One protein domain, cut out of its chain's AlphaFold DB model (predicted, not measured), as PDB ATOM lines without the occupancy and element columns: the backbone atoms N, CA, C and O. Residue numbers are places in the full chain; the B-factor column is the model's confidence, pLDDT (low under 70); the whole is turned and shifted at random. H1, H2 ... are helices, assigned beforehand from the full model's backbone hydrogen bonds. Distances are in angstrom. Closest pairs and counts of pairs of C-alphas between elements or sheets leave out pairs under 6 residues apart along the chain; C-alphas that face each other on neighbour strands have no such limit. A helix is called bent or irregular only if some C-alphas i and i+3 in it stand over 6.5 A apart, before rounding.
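AT A GLANCE: This is residues 49 to 78, 247 to 271 and 328 to 371 of the 827 residues of the protein "(pine wood nematode) hypothetical protein" of Bursaphelenchus xylophilus (UniProt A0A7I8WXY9). The two long helices, H5 and H1, form opposite sides of the domain; H2 bridges them near one end, while H4 packs on H5 toward the other. H3 begins between H1 and H5 and points away from H5. The printed part has 99 residues, with five named helices in the order H1 to H5 and no named strand: all helix, with mostly crossed packing. It is compact, with a radius of gyration of the C-alphas of 13.6 A, and spans 42 by 35 by 20 A.

IN THESE COORDINATES: H5, residues 346 to 364, is 25.2 A long, from C-alpha 346 at (309.320, 61.090, 38.762) to C-alpha 364 at (326.104, 78.736, 45.089). It is irregular: C-alphas 348 and 351 are 7.7 A apart. H4 is residues 331 to 338, 10.2 A; H3 residues 257 to 269, 18.2 A; H2 residues 248 to 255, 10.4 A. H1, residues 56 to 71, 23.1 A, begins at C-alpha 56 (303.579, 73.364, 47.330).

HOW THE PARTS SIT: The hub H5 touches H4 at a steep tilt of 62 degrees, opposite ways; their closest C-alphas, Tyr 337 and Pro 357, are 4.9 A apart. H5 touches H2 with residues 346 to 350 alone, closest at C-alphas 255 and 350, 5.0 A. H3 and H5 only just touch, with 3 pairs of C-alphas within 8 A, closest Ala 258 and Asn 354, 5.6 A. H1 touches H2, closest at C-alphas 68 and 248, 5.8 A, but is apart from H5. H3 and H4 are near each other. Every O i to N i+4 pair is within hydrogen-bond range in H2, H3 and H4, against 9 of 12 in H1 and 10 of 15 in H5.

THE WHOLE: The farthest C-alphas, Asp 71 and Lys 366, are 42.8 A apart. Residues 79 to 246 and 272 to 327 are not printed, leaving C-alpha gaps of 19.9 A and 19.7 A. Of the links printed whole, H2 to H3 is tight and H4 to H5 short. The model's pLDDT is under 70 at residues 71 to 77 and 368 to 371.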
ATOM      1  N   ASP A  49     301.564  63.554  56.302       92.56
ATOM      2  CA  ASP A  49     301.819  64.922  56.780       92.56
ATOM      3  C   ASP A  49     302.126  65.882  55.608       92.56
ATOM      4  O   ASP A  49     301.763  67.060  55.656       92.56
ATOM      5  N   SER A  50     302.732  65.385  54.517       95.25
ATOM      6  CA  SER A  50     303.076  66.203  53.345       95.25
ATOM      7  C   SER A  50     301.862  66.740  52.566       95.25
ATOM      8  O   SER A  50     301.974  67.789  51.931       95.25
ATOM      9  N   LYS A  51     300.680  66.108  52.686       95.81
ATOM     10  CA  LYS A  51     299.428  66.507  52.006       95.81
ATOM     11  C   LYS A  51     299.073  67.981  52.211       95.81
ATOM     12  O   LYS A  51     298.690  68.672  51.272       95.81
ATOM     13  N   ASN A  52     299.222  68.457  53.446       92.88
ATOM     14  CA  ASN A  52     298.851  69.811  53.864       92.88
ATOM     15  C   ASN A  52     300.080  70.703  54.106       92.88
ATOM     16  O   ASN A  52     299.997  71.706  54.813       92.88
ATOM     17  N   HIS A  53     301.236  70.334  53.551       95.38
ATOM     18  CA  HIS A  53     302.486  71.050  53.774       95.38
ATOM     19  C   HIS A  53     302.463  72.466  53.170       95.38
ATOM     20  O   HIS A  53     301.918  72.687  52.087       95.38
ATOM     21  N   ALA A  54     303.092  73.429  53.856       93.19
ATOM     22  CA  ALA A  54     303.095  74.841  53.456       93.19
ATOM     23  C   ALA A  54     303.766  75.075  52.090       93.19
ATOM     24  O   ALA A  54     303.271  75.842  51.266       93.19
ATOM     25  N   LEU A  55     304.883  74.388  51.828       94.31
ATOM     26  CA  LEU A  55     305.546  74.399  50.520       94.31
ATOM     27  C   LEU A  55     304.777  73.546  49.490       94.31
ATOM     28  O   LEU A  55     304.679  72.334  49.698       94.31
ATOM     29  N   PRO A  56     304.340  74.106  48.340       92.19
ATOM     30  CA  PRO A  56     303.579  73.364  47.330       92.19
ATOM     31  C   PRO A  56     304.288  72.106  46.820       92.19
ATOM     32  O   PRO A  56     303.667  71.056  46.732       92.19
ATOM     33  N   VAL A  57     305.603  72.187  46.583       92.50
ATOM     34  CA  VAL A  57     306.422  71.075  46.060       92.50
ATOM     35  C   VAL A  57     306.431  69.834  46.969       92.50
ATOM     36  O   VAL A  57     306.721  68.735  46.507       92.50
ATOM     37  N   MET A  58     306.109  69.994  48.255       94.69
ATOM     38  CA  MET A  58     306.015  68.881  49.204       94.69
ATOM     39  C   MET A  58     304.666  68.162  49.105       94.69
ATOM     40  O   MET A  58     304.621  66.954  49.307       94.69
ATOM     41  N   ARG A  59     303.585  68.867  48.737       94.88
ATOM     42  CA  ARG A  59     302.246  68.273  48.568       94.88
ATOM     43  C   ARG A  59     302.210  67.290  47.401       94.88
ATOM     44  O   ARG A  59     301.615  66.224  47.523       94.88
ATOM     45  N   ASN A  60     302.971  67.580  46.344       91.69
ATOM     46  CA  ASN A  60     303.183  66.671  45.220       91.69
ATOM     47  C   ASN A  60     303.701  65.285  45.668       91.69
ATOM     48  O   ASN A  60     303.422  64.294  45.005       91.69
ATOM     49  N   VAL A  61     304.440  65.175  46.782       92.38
ATOM     50  CA  VAL A  61     304.919  63.874  47.295       92.38
ATOM     51  C   VAL A  61     303.749  63.007  47.771       92.38
ATOM     52  O   VAL A  61     303.714  61.814  47.469       92.38
ATOM     53  N   TYR A  62     302.765  63.603  48.452       94.06
ATOM     54  CA  TYR A  62     301.522  62.918  48.811       94.06
ATOM     55  C   TYR A  62     300.707  62.542  47.571       94.06
ATOM     56  O   TYR A  62     300.214  61.423  47.506       94.06
ATOM     57  N   GLU A  63     300.600  63.427  46.576       91.12
ATOM     58  CA  GLU A  63     299.882  63.135  45.324       91.12
ATOM     59  C   GLU A  63     300.496  61.926  44.596       91.12
ATOM     60  O   GLU A  63     299.775  61.029  44.175       91.12
ATOM     61  N   GLN A  64     301.829  61.836  44.518       88.94
ATOM     62  CA  GLN A  64     302.509  60.680  43.918       88.94
ATOM     63  C   GLN A  64     302.338  59.387  44.726       88.94
ATOM     64  O   GLN A  64     302.258  58.310  44.134       88.94
ATOM     65  N   TYR A  65     302.280  59.477  46.059       90.75
ATOM     66  CA  TYR A  65     301.910  58.338  46.897       90.75
ATOM     67  C   TYR A  65     300.464  57.909  46.620       90.75
ATOM     68  O   TYR A  65     300.221  56.737  46.368       90.75
ATOM     69  N   GLU A  66     299.519  58.851  46.631       90.44
ATOM     70  CA  GLU A  66     298.086  58.596  46.473       90.44
ATOM     71  C   GLU A  66     297.747  58.003  45.095       90.44
ATOM     72  O   GLU A  66     296.900  57.119  45.015       90.44
ATOM     73  N   THR A  67     298.431  58.423  44.026       85.94
ATOM     74  CA  THR A  67     298.311  57.793  42.699       85.94
ATOM     75  C   THR A  67     298.815  56.346  42.712       85.94
ATOM     76  O   THR A  67     298.150  55.455  42.193       85.94
ATOM     77  N   CYS A  68     299.966  56.084  43.343       84.19
ATOM     78  CA  CYS A  68     300.502  54.725  43.477       84.19
ATOM     79  C   CYS A  68     299.558  53.812  44.287       84.19
ATOM     80  O   CYS A  68     299.325  52.671  43.900       84.19
ATOM     81  N   ASP A  69     299.007  54.334  45.387       85.56
ATOM     82  CA  ASP A  69     298.123  53.638  46.336       85.56
ATOM     83  C   ASP A  69     296.753  53.280  45.718       85.56
ATOM     84  O   ASP A  69     296.130  52.309  46.136       85.56
ATOM     85  N   LYS A  70     296.292  54.046  44.714       83.19
ATOM     86  CA  LYS A  70     295.001  53.841  44.029       83.19
ATOM     87  C   LYS A  70     295.067  52.923  42.814       83.19
ATOM     88  O   LYS A  70     294.172  52.099  42.646       83.19
ATOM     89  N   ASP A  71     296.067  53.106  41.952       67.69
ATOM     90  CA  ASP A  71     296.002  52.562  40.589       67.69
ATOM     91  C   ASP A  71     296.819  51.266  40.393       67.69
ATOM     92  O   ASP A  71     296.772  50.684  39.311       67.69
ATOM     93  N   GLU A  72     297.618  50.835  41.382       58.62
ATOM     94  CA  GLU A  72     298.612  49.736  41.291       58.62
ATOM     95  C   GLU A  72     299.602  49.841  40.101       58.62
ATOM     96  O   GLU A  72     300.377  48.917  39.840       58.62
ATOM     97  N   ILE A  73     299.625  50.966  39.370       53.12
ATOM     98  CA  ILE A  73     300.382  51.099  38.119       53.12
ATOM     99  C   ILE A  73     301.881  50.924  38.404       53.12
ATOM    100  O   ILE A  73     302.476  51.761  39.094       53.12
ATOM    101  N   PRO A  74     302.538  49.896  37.828       52.62
ATOM    102  CA  PRO A  74     303.942  49.635  38.080       52.62
ATOM    103  C   PRO A  74     304.798  50.692  37.383       52.62
ATOM    104  O   PRO A  74     305.146  50.552  36.210       52.62
ATOM    105  N   PHE A  75     305.135  51.731  38.148       57.47
ATOM    106  CA  PHE A  75     306.258  52.656  37.980       57.47
ATOM    107  C   PHE A  75     306.487  53.049  36.530       57.47
ATOM    108  O   PHE A  75     307.249  52.401  35.810       57.47
ATOM    109  N   VAL A  76     305.832  54.146  36.130       58.75
ATOM    110  CA  VAL A  76     305.894  54.726  34.782       58.75
ATOM    111  C   VAL A  76     307.278  55.337  34.508       58.75
ATOM    112  O   VAL A  76     307.473  56.543  34.341       58.75
ATOM    113  N   GLU A  77     308.275  54.463  34.448       67.69
ATOM    114  CA  GLU A  77     309.432  54.631  33.600       67.69
ATOM    115  C   GLU A  77     308.971  54.731  32.139       67.69
ATOM    116  O   GLU A  77     307.916  54.224  31.754       67.69
ATOM    117  N   LEU A  78     309.778  55.398  31.319       77.69
ATOM    118  CA  LEU A  78     309.560  55.469  29.883       77.69
ATOM    119  C   LEU A  78     309.426  54.061  29.267       77.69
ATOM    120  O   LEU A  78     310.312  53.208  29.409       77.69
ATOM    121  N   SER A 247     306.121  48.106  47.651       83.31
ATOM    122  CA  SER A 247     305.089  49.000  48.205       83.31
ATOM    123  C   SER A 247     305.266  50.467  47.778       83.31
ATOM    124  O   SER A 247     306.383  50.938  47.548       83.31
ATOM    125  N   CYS A 248     304.179  51.246  47.766       86.50
ATOM    126  CA  CYS A 248     304.222  52.688  47.474       86.50
ATOM    127  C   CYS A 248     305.050  53.510  48.482       86.50
ATOM    128  O   CYS A 248     305.526  54.598  48.158       86.50
ATOM    129  N   ILE A 249     305.293  52.978  49.686       88.69
ATOM    130  CA  ILE A 249     306.214  53.577  50.663       88.69
ATOM    131  C   ILE A 249     307.660  53.484  50.157       88.69
ATOM    132  O   ILE A 249     308.382  54.482  50.198       88.69
ATOM    133  N   LEU A 250     308.083  52.323  49.639       84.44
ATOM    134  CA  LEU A 250     309.420  52.149  49.057       84.44
ATOM    135  C   LEU A 250     309.611  53.062  47.839       84.44
ATOM    136  O   LEU A 250     310.587  53.800  47.787       84.44
ATOM    137  N   TYR A 251     308.619  53.138  46.945       85.00
ATOM    138  CA  TYR A 251     308.628  54.087  45.824       85.00
ATOM    139  C   TYR A 251     308.957  55.520  46.243       85.00
ATOM    140  O   TYR A 251     309.861  56.137  45.678       85.00
ATOM    141  N   VAL A 252     308.267  56.053  47.255       89.44
ATOM    142  CA  VAL A 252     308.528  57.421  47.717       89.44
ATOM    143  C   VAL A 252     309.919  57.547  48.351       89.44
ATOM    144  O   VAL A 252     310.570  58.575  48.163       89.44
ATOM    145  N   LYS A 253     310.416  56.504  49.030       87.44
ATOM    146  CA  LYS A 253     311.788  56.468  49.568       87.44
ATOM    147  C   LYS A 253     312.854  56.551  48.480       87.44
ATOM    148  O   LYS A 253     313.784  57.340  48.621       87.44
ATOM    149  N   ASP A 254     312.702  55.800  47.395       81.75
ATOM    150  CA  ASP A 254     313.693  55.744  46.316       81.75
ATOM    151  C   ASP A 254     313.608  56.949  45.362       81.75
ATOM    152  O   ASP A 254     314.613  57.382  44.789       81.75
ATOM    153  N   VAL A 255     312.409  57.513  45.186       85.88
ATOM    154  CA  VAL A 255     312.148  58.591  44.220       85.88
ATOM    155  C   VAL A 255     312.217  59.988  44.837       85.88
ATOM    156  O   VAL A 255     312.599  60.934  44.143       85.88
ATOM    157  N   PHE A 256     311.930  60.139  46.133       90.81
ATOM    158  CA  PHE A 256     311.901  61.433  46.826       90.81
ATOM    159  C   PHE A 256     312.719  61.490  48.141       90.81
ATOM    160  O   PHE A 256     312.272  62.135  49.098       90.81
ATOM    161  N   PRO A 257     313.931  60.899  48.239       88.62
ATOM    162  CA  PRO A 257     314.679  60.841  49.500       88.62
ATOM    163  C   PRO A 257     315.021  62.222  50.091       88.62
ATOM    164  O   PRO A 257     314.932  62.400  51.304       88.62
ATOM    165  N   ALA A 258     315.323  63.240  49.272       89.81
ATOM    166  CA  ALA A 258     315.588  64.597  49.771       89.81
ATOM    167  C   ALA A 258     314.328  65.273  50.353       89.81
ATOM    168  O   ALA A 258     314.423  66.107  51.254       89.81
ATOM    169  N   TYR A 259     313.145  64.894  49.866       93.88
ATOM    170  CA  TYR A 259     311.861  65.393  50.359       93.88
ATOM    171  C   TYR A 259     311.469  64.684  51.656       93.88
ATOM    172  O   TYR A 259     311.059  65.343  52.607       93.88
ATOM    173  N   LEU A 260     311.659  63.363  51.739       93.62
ATOM    174  CA  LEU A 260     311.471  62.623  52.989       93.62
ATOM    175  C   LEU A 260     312.411  63.124  54.088       93.62
ATOM    176  O   LEU A 260     311.954  63.337  55.206       93.62
ATOM    177  N   GLN A 261     313.681  63.401  53.768       90.75
ATOM    178  CA  GLN A 261     314.608  64.019  54.717       90.75
ATOM    179  C   GLN A 261     314.105  65.386  55.205       90.75
ATOM    180  O   GLN A 261     314.225  65.692  56.394       90.75
ATOM    181  N   LYS A 262     313.524  66.212  54.323       93.25
ATOM    182  CA  LYS A 262     312.901  67.471  54.743       93.25
ATOM    183  C   LYS A 262     311.723  67.229  55.692       93.25
ATOM    184  O   LYS A 262     311.732  67.776  56.789       93.25
ATOM    185  N   LEU A 263     310.767  66.376  55.316       95.25
ATOM    186  CA  LEU A 263     309.590  66.063  56.141       95.25
ATOM    187  C   LEU A 263     309.989  65.530  57.522       95.25
ATOM    188  O   LEU A 263     309.415  65.932  58.529       95.25
ATOM    189  N   ALA A 264     311.002  64.666  57.570       93.94
ATOM    190  CA  ALA A 264     311.563  64.122  58.797       93.94
ATOM    191  C   ALA A 264     312.169  65.223  59.692       93.94
ATOM    192  O   ALA A 264     311.866  65.302  60.887       93.94
ATOM    193  N   LEU A 265     312.966  66.124  59.101       93.00
ATOM    194  CA  LEU A 265     313.561  67.263  59.801       93.00
ATOM    195  C   LEU A 265     312.500  68.240  60.328       93.00
ATOM    196  O   LEU A 265     312.616  68.699  61.464       93.00
ATOM    197  N   ASP A 266     311.475  68.537  59.531       94.12
ATOM    198  CA  ASP A 266     310.369  69.412  59.919       94.12
ATOM    199  C   ASP A 266     309.545  68.782  61.056       94.12
ATOM    200  O   ASP A 266     309.228  69.461  62.033       94.12
ATOM    201  N   ASP A 267     309.272  67.472  60.992       93.94
ATOM    202  CA  ASP A 267     308.560  66.724  62.036       93.94
ATOM    203  C   ASP A 267     309.300  66.743  63.380       93.94
ATOM    204  O   ASP A 267     308.685  67.012  64.411       93.94
ATOM    205  N   ALA A 268     310.623  66.550  63.392       93.06
ATOM    206  CA  ALA A 268     311.396  66.669  64.631       93.06
ATOM    207  C   ALA A 268     311.529  68.121  65.119       93.06
ATOM    208  O   ALA A 268     311.490  68.366  66.328       93.06
ATOM    209  N   LYS A 269     311.630  69.104  64.213       94.12
ATOM    210  CA  LYS A 269     311.686  70.530  64.581       94.12
ATOM    211  C   LYS A 269     310.375  71.067  65.168       94.12
ATOM    212  O   LYS A 269     310.431  72.094  65.845       94.12
ATOM    213  N   LYS A 270     309.241  70.351  65.047       94.25
ATOM    214  CA  LYS A 270     308.009  70.621  65.829       94.25
ATOM    215  C   LYS A 270     308.284  70.692  67.341       94.25
ATOM    216  O   LYS A 270     307.603  71.429  68.045       94.25
ATOM    217  N   ASN A 271     309.301  69.978  67.843       95.75
ATOM    218  CA  ASN A 271     309.839  70.159  69.194       95.75
ATOM    219  C   ASN A 271     311.336  70.509  69.135       95.75
ATOM    220  O   ASN A 271     312.214  69.656  69.282       95.75
ATOM    221  N   VAL A 328     319.847  73.783  53.361       89.56
ATOM    222  CA  VAL A 328     319.072  73.463  52.154       89.56
ATOM    223  C   VAL A 328     317.658  72.957  52.449       89.56
ATOM    224  O   VAL A 328     316.790  73.086  51.594       89.56
ATOM    225  N   TYR A 329     317.419  72.419  53.651       91.56
ATOM    226  CA  TYR A 329     316.114  71.912  54.084       91.56
ATOM    227  C   TYR A 329     315.243  72.970  54.793       91.56
ATOM    228  O   TYR A 329     314.084  72.700  55.108       91.56
ATOM    229  N   GLU A 330     315.762  74.183  55.017       92.62
ATOM    230  CA  GLU A 330     314.974  75.338  55.473       92.62
ATOM    231  C   GLU A 330     314.015  75.801  54.370       92.62
ATOM    232  O   GLU A 330     314.401  75.840  53.205       92.62
ATOM    233  N   ASP A 331     312.787  76.194  54.718       95.00
ATOM    234  CA  ASP A 331     311.695  76.388  53.749       95.00
ATOM    235  C   ASP A 331     312.029  77.304  52.567       95.00
ATOM    236  O   ASP A 331     311.831  76.923  51.412       95.00
ATOM    237  N   ALA A 332     312.576  78.493  52.838       95.06
ATOM    238  CA  ALA A 332     312.943  79.452  51.798       95.06
ATOM    239  C   ALA A 332     314.050  78.911  50.874       95.06
ATOM    240  O   ALA A 332     314.008  79.102  49.656       95.06
ATOM    241  N   THR A 333     315.024  78.202  51.445       94.50
ATOM    242  CA  THR A 333     316.139  77.609  50.706       94.50
ATOM    243  C   THR A 333     315.668  76.411  49.887       94.50
ATOM    244  O   THR A 333     315.957  76.338  48.693       94.50
ATOM    245  N   PHE A 334     314.888  75.507  50.482       94.62
ATOM    246  CA  PHE A 334     314.339  74.340  49.801       94.62
ATOM    247  C   PHE A 334     313.455  74.772  48.629       94.62
ATOM    248  O   PHE A 334     313.652  74.309  47.507       94.62
ATOM    249  N   LEU A 335     312.556  75.741  48.843       95.12
ATOM    250  CA  LEU A 335     311.719  76.289  47.779       95.12
ATOM    251  C   LEU A 335     312.565  76.877  46.637       95.12
ATOM    252  O   LEU A 335     312.306  76.554  45.479       95.12
ATOM    253  N   LYS A 336     313.620  77.655  46.938       94.56
ATOM    254  CA  LYS A 336     314.514  78.236  45.918       94.56
ATOM    255  C   LYS A 336     315.088  77.182  44.960       94.56
ATOM    256  O   LYS A 336     315.144  77.435  43.757       94.56
ATOM    257  N   TYR A 337     315.542  76.030  45.464       92.12
ATOM    258  CA  TYR A 337     316.233  75.033  44.632       92.12
ATOM    259  C   TYR A 337     315.324  73.915  44.100       92.12
ATOM    260  O   TYR A 337     315.574  73.430  42.995       92.12
ATOM    261  N   PHE A 338     314.280  73.519  44.834       94.12
ATOM    262  CA  PHE A 338     313.435  72.364  44.497       94.12
ATOM    263  C   PHE A 338     312.114  72.721  43.797       94.12
ATOM    264  O   PHE A 338     311.516  71.826  43.201       94.12
ATOM    265  N   ALA A 339     311.665  73.986  43.781       92.94
ATOM    266  CA  ALA A 339     310.384  74.376  43.161       92.94
ATOM    267  C   ALA A 339     310.243  74.024  41.664       92.94
ATOM    268  O   ALA A 339     309.129  73.946  41.162       92.94
ATOM    269  N   SER A 340     311.357  73.807  40.957       90.56
ATOM    270  CA  SER A 340     311.391  73.461  39.523       90.56
ATOM    271  C   SER A 340     311.452  71.952  39.233       90.56
ATOM    272  O   SER A 340     311.772  71.557  38.113       90.56
ATOM    273  N   SER A 341     311.190  71.107  40.232       92.44
ATOM    274  CA  SER A 341     311.258  69.645  40.094       92.44
ATOM    275  C   SER A 341     310.082  69.083  39.293       92.44
ATOM    276  O   SER A 341     308.948  69.535  39.445       92.44
ATOM    277  N   ASP A 342     310.348  68.080  38.458       90.62
ATOM    278  CA  ASP A 342     309.385  67.528  37.502       90.62
ATOM    279  C   ASP A 342     308.801  66.199  38.004       90.62
ATOM    280  O   ASP A 342     309.485  65.171  38.052       90.62
ATOM    281  N   PHE A 343     307.516  66.229  38.359       88.44
ATOM    282  CA  PHE A 343     306.760  65.097  38.898       88.44
ATOM    283  C   PHE A 343     306.004  64.283  37.825       88.44
ATOM    284  O   PHE A 343     305.270  63.369  38.178       88.44
ATOM    285  N   SER A 344     306.172  64.568  36.525       86.75
ATOM    286  CA  SER A 344     305.448  63.871  35.440       86.75
ATOM    287  C   SER A 344     305.937  62.440  35.175       86.75
ATOM    288  O   SER A 344     305.154  61.555  34.833       86.75
ATOM    289  N   LYS A 345     307.244  62.201  35.333       84.81
ATOM    290  CA  LYS A 345     307.913  60.892  35.212       84.81
ATOM    291  C   LYS A 345     308.919  60.742  36.362       84.81
ATOM    292  O   LYS A 345     310.128  60.663  36.133       84.81
ATOM    293  N   PRO A 346     308.466  60.762  37.624       85.19
ATOM    294  CA  PRO A 346     309.320  61.090  38.762       85.19
ATOM    295  C   PRO A 346     310.400  60.036  39.021       85.19
ATOM    296  O   PRO A 346     311.515  60.412  39.357       85.19
ATOM    297  N   PHE A 347     310.151  58.741  38.770       83.19
ATOM    298  CA  PHE A 347     311.197  57.711  38.857       83.19
ATOM    299  C   PHE A 347     312.344  57.964  37.863       83.19
ATOM    300  O   PHE A 347     313.516  57.848  38.228       83.19
ATOM    301  N   THR A 348     312.014  58.376  36.633       84.44
ATOM    302  CA  THR A 348     312.991  58.786  35.606       84.44
ATOM    303  C   THR A 348     313.747  60.035  36.069       84.44
ATOM    304  O   THR A 348     314.972  60.091  36.016       84.44
ATOM    305  N   HIS A 349     313.024  61.019  36.607       87.06
ATOM    306  CA  HIS A 349     313.583  62.290  37.061       87.06
ATOM    307  C   HIS A 349     314.133  62.272  38.496       87.06
ATOM    308  O   HIS A 349     314.561  63.319  38.973       87.06
ATOM    309  N   ARG A 350     314.198  61.132  39.201       86.12
ATOM    310  CA  ARG A 350     314.558  61.102  40.636       86.12
ATOM    311  C   ARG A 350     315.926  61.720  40.916       86.12
ATOM    312  O   ARG A 350     316.071  62.497  41.857       86.12
ATOM    313  N   LEU A 351     316.914  61.468  40.054       83.31
ATOM    314  CA  LEU A 351     318.223  62.111  40.170       83.31
ATOM    315  C   LEU A 351     318.124  63.607  39.836       83.31
ATOM    316  O   LEU A 351     318.659  64.436  40.560       83.31
ATOM    317  N   MET A 352     317.371  63.994  38.808       85.81
ATOM    318  CA  MET A 352     317.142  65.407  38.486       85.81
ATOM    319  C   MET A 352     316.441  66.186  39.616       85.81
ATOM    320  O   MET A 352     316.822  67.328  39.862       85.81
ATOM    321  N   ASN A 353     315.495  65.573  40.330       90.00
ATOM    322  CA  ASN A 353     314.690  66.204  41.383       90.00
ATOM    323  C   ASN A 353     315.376  66.206  42.760       90.00
ATOM    324  O   ASN A 353     315.178  67.133  43.535       90.00
ATOM    325  N   ASN A 354     316.202  65.202  43.079       86.25
ATOM    326  CA  ASN A 354     316.906  65.139  44.368       86.25
ATOM    327  C   ASN A 354     318.353  65.650  44.269       86.25
ATOM    328  O   ASN A 354     318.819  66.352  45.162       86.25
ATOM    329  N   VAL A 355     319.075  65.328  43.187       82.38
ATOM    330  CA  VAL A 355     320.521  65.591  43.072       82.38
ATOM    331  C   VAL A 355     320.826  67.015  42.635       82.38
ATOM    332  O   VAL A 355     321.586  67.724  43.296       82.38
ATOM    333  N   ILE A 356     320.243  67.456  41.519       82.88
ATOM    334  CA  ILE A 356     320.582  68.755  40.927       82.88
ATOM    335  C   ILE A 356     320.294  69.940  41.873       82.88
ATOM    336  O   ILE A 356     321.161  70.815  41.958       82.88
ATOM    337  N   PRO A 357     319.169  69.999  42.617       86.69
ATOM    338  CA  PRO A 357     318.913  71.079  43.575       86.69
ATOM    339  C   PRO A 357     319.978  71.191  44.672       86.69
ATOM    340  O   PRO A 357     320.490  72.283  44.924       86.69
ATOM    341  N   LEU A 358     320.379  70.065  45.271       83.06
ATOM    342  CA  LEU A 358     321.399  70.019  46.325       83.06
ATOM    343  C   LEU A 358     322.775  70.450  45.816       83.06
ATOM    344  O   LEU A 358     323.498  71.176  46.497       83.06
ATOM    345  N   ILE A 359     323.125  70.031  44.601       78.94
ATOM    346  CA  ILE A 359     324.393  70.390  43.969       78.94
ATOM    347  C   ILE A 359     324.427  71.881  43.600       78.94
ATOM    348  O   ILE A 359     325.441  72.540  43.836       78.94
ATOM    349  N   LYS A 360     323.318  72.450  43.102       81.81
ATOM    350  CA  LYS A 360     323.180  73.904  42.897       81.81
ATOM    351  C   LYS A 360     323.339  74.668  44.212       81.81
ATOM    352  O   LYS A 360     324.176  75.565  44.279       81.81
ATOM    353  N   PHE A 361     322.631  74.258  45.271       84.81
ATOM    354  CA  PHE A 361     322.774  74.836  46.612       84.81
ATOM    355  C   PHE A 361     324.229  74.821  47.092       84.81
ATOM    356  O   PHE A 361     324.759  75.860  47.489       84.81
ATOM    357  N   ALA A 362     324.888  73.663  47.040       78.44
ATOM    358  CA  ALA A 362     326.254  73.490  47.521       78.44
ATOM    359  C   ALA A 362     327.279  74.288  46.685       78.44
ATOM    360  O   ALA A 362     328.252  74.807  47.237       78.44
ATOM    361  N   SER A 363     327.039  74.458  45.380       76.81
ATOM    362  CA  SER A 363     327.837  75.340  44.517       76.81
ATOM    363  C   SER A 363     327.662  76.816  44.887       76.81
ATOM    364  O   SER A 363     328.633  77.487  45.239       76.81
ATOM    365  N   GLU A 364     326.421  77.316  44.876       82.69
ATOM    366  CA  GLU A 364     326.104  78.736  45.089       82.69
ATOM    367  C   GLU A 364     326.490  79.220  46.493       82.69
ATOM    368  O   GLU A 364     327.040  80.308  46.653       82.69
ATOM    369  N   THR A 365     326.258  78.396  47.517       80.62
ATOM    370  CA  THR A 365     326.589  78.728  48.916       80.62
ATOM    371  C   THR A 365     328.030  78.387  49.302       80.62
ATOM    372  O   THR A 365     328.463  78.715  50.407       80.62
ATOM    373  N   LYS A 366     328.781  77.703  48.424       75.44
ATOM    374  CA  LYS A 366     330.080  77.068  48.724       75.44
ATOM    375  C   LYS A 366     330.020  76.087  49.908       75.44
ATOM    376  O   LYS A 366     331.063  75.759  50.487       75.44
ATOM    377  N   ASN A 367     328.824  75.621  50.283       70.25
ATOM    378  CA  ASN A 367     328.650  74.641  51.342       70.25
ATOM    379  C   ASN A 367     329.235  73.299  50.886       70.25
ATOM    380  O   ASN A 367     328.908  72.776  49.825       70.25
ATOM    381  N   LYS A 368     330.136  72.754  51.701       61.66
ATOM    382  CA  LYS A 368     330.895  71.537  51.397       61.66
ATOM    383  C   LYS A 368     330.186  70.270  51.855       61.66
ATOM    384  O   LYS A 368     330.848  69.249  51.948       61.66
ATOM    385  N   VAL A 369     328.903  70.330  52.211       56.09
ATOM    386  CA  VAL A 369     328.123  69.143  52.557       56.09
ATOM    387  C   VAL A 369     326.719  69.244  51.973       56.09
ATOM    388  O   VAL A 369     325.918  70.087  52.363       56.09
ATOM    389  N   ALA A 370     326.427  68.323  51.067       56.59
ATOM    390  CA  ALA A 370     325.094  67.792  50.856       56.59
ATOM    391  C   ALA A 370     325.261  66.273  50.850       56.59
ATOM    392  O   ALA A 370     325.827  65.712  49.919       56.59
ATOM    393  N   TYR A 371     324.867  65.660  51.958       67.25
ATOM    394  CA  TYR A 371     324.509  64.253  52.052       67.25
ATOM    395  C   TYR A 371     322.977  64.226  52.030       67.25
ATOM    396  O   TYR A 371     322.353  65.139  52.584       67.25
TER     397      TYR A 371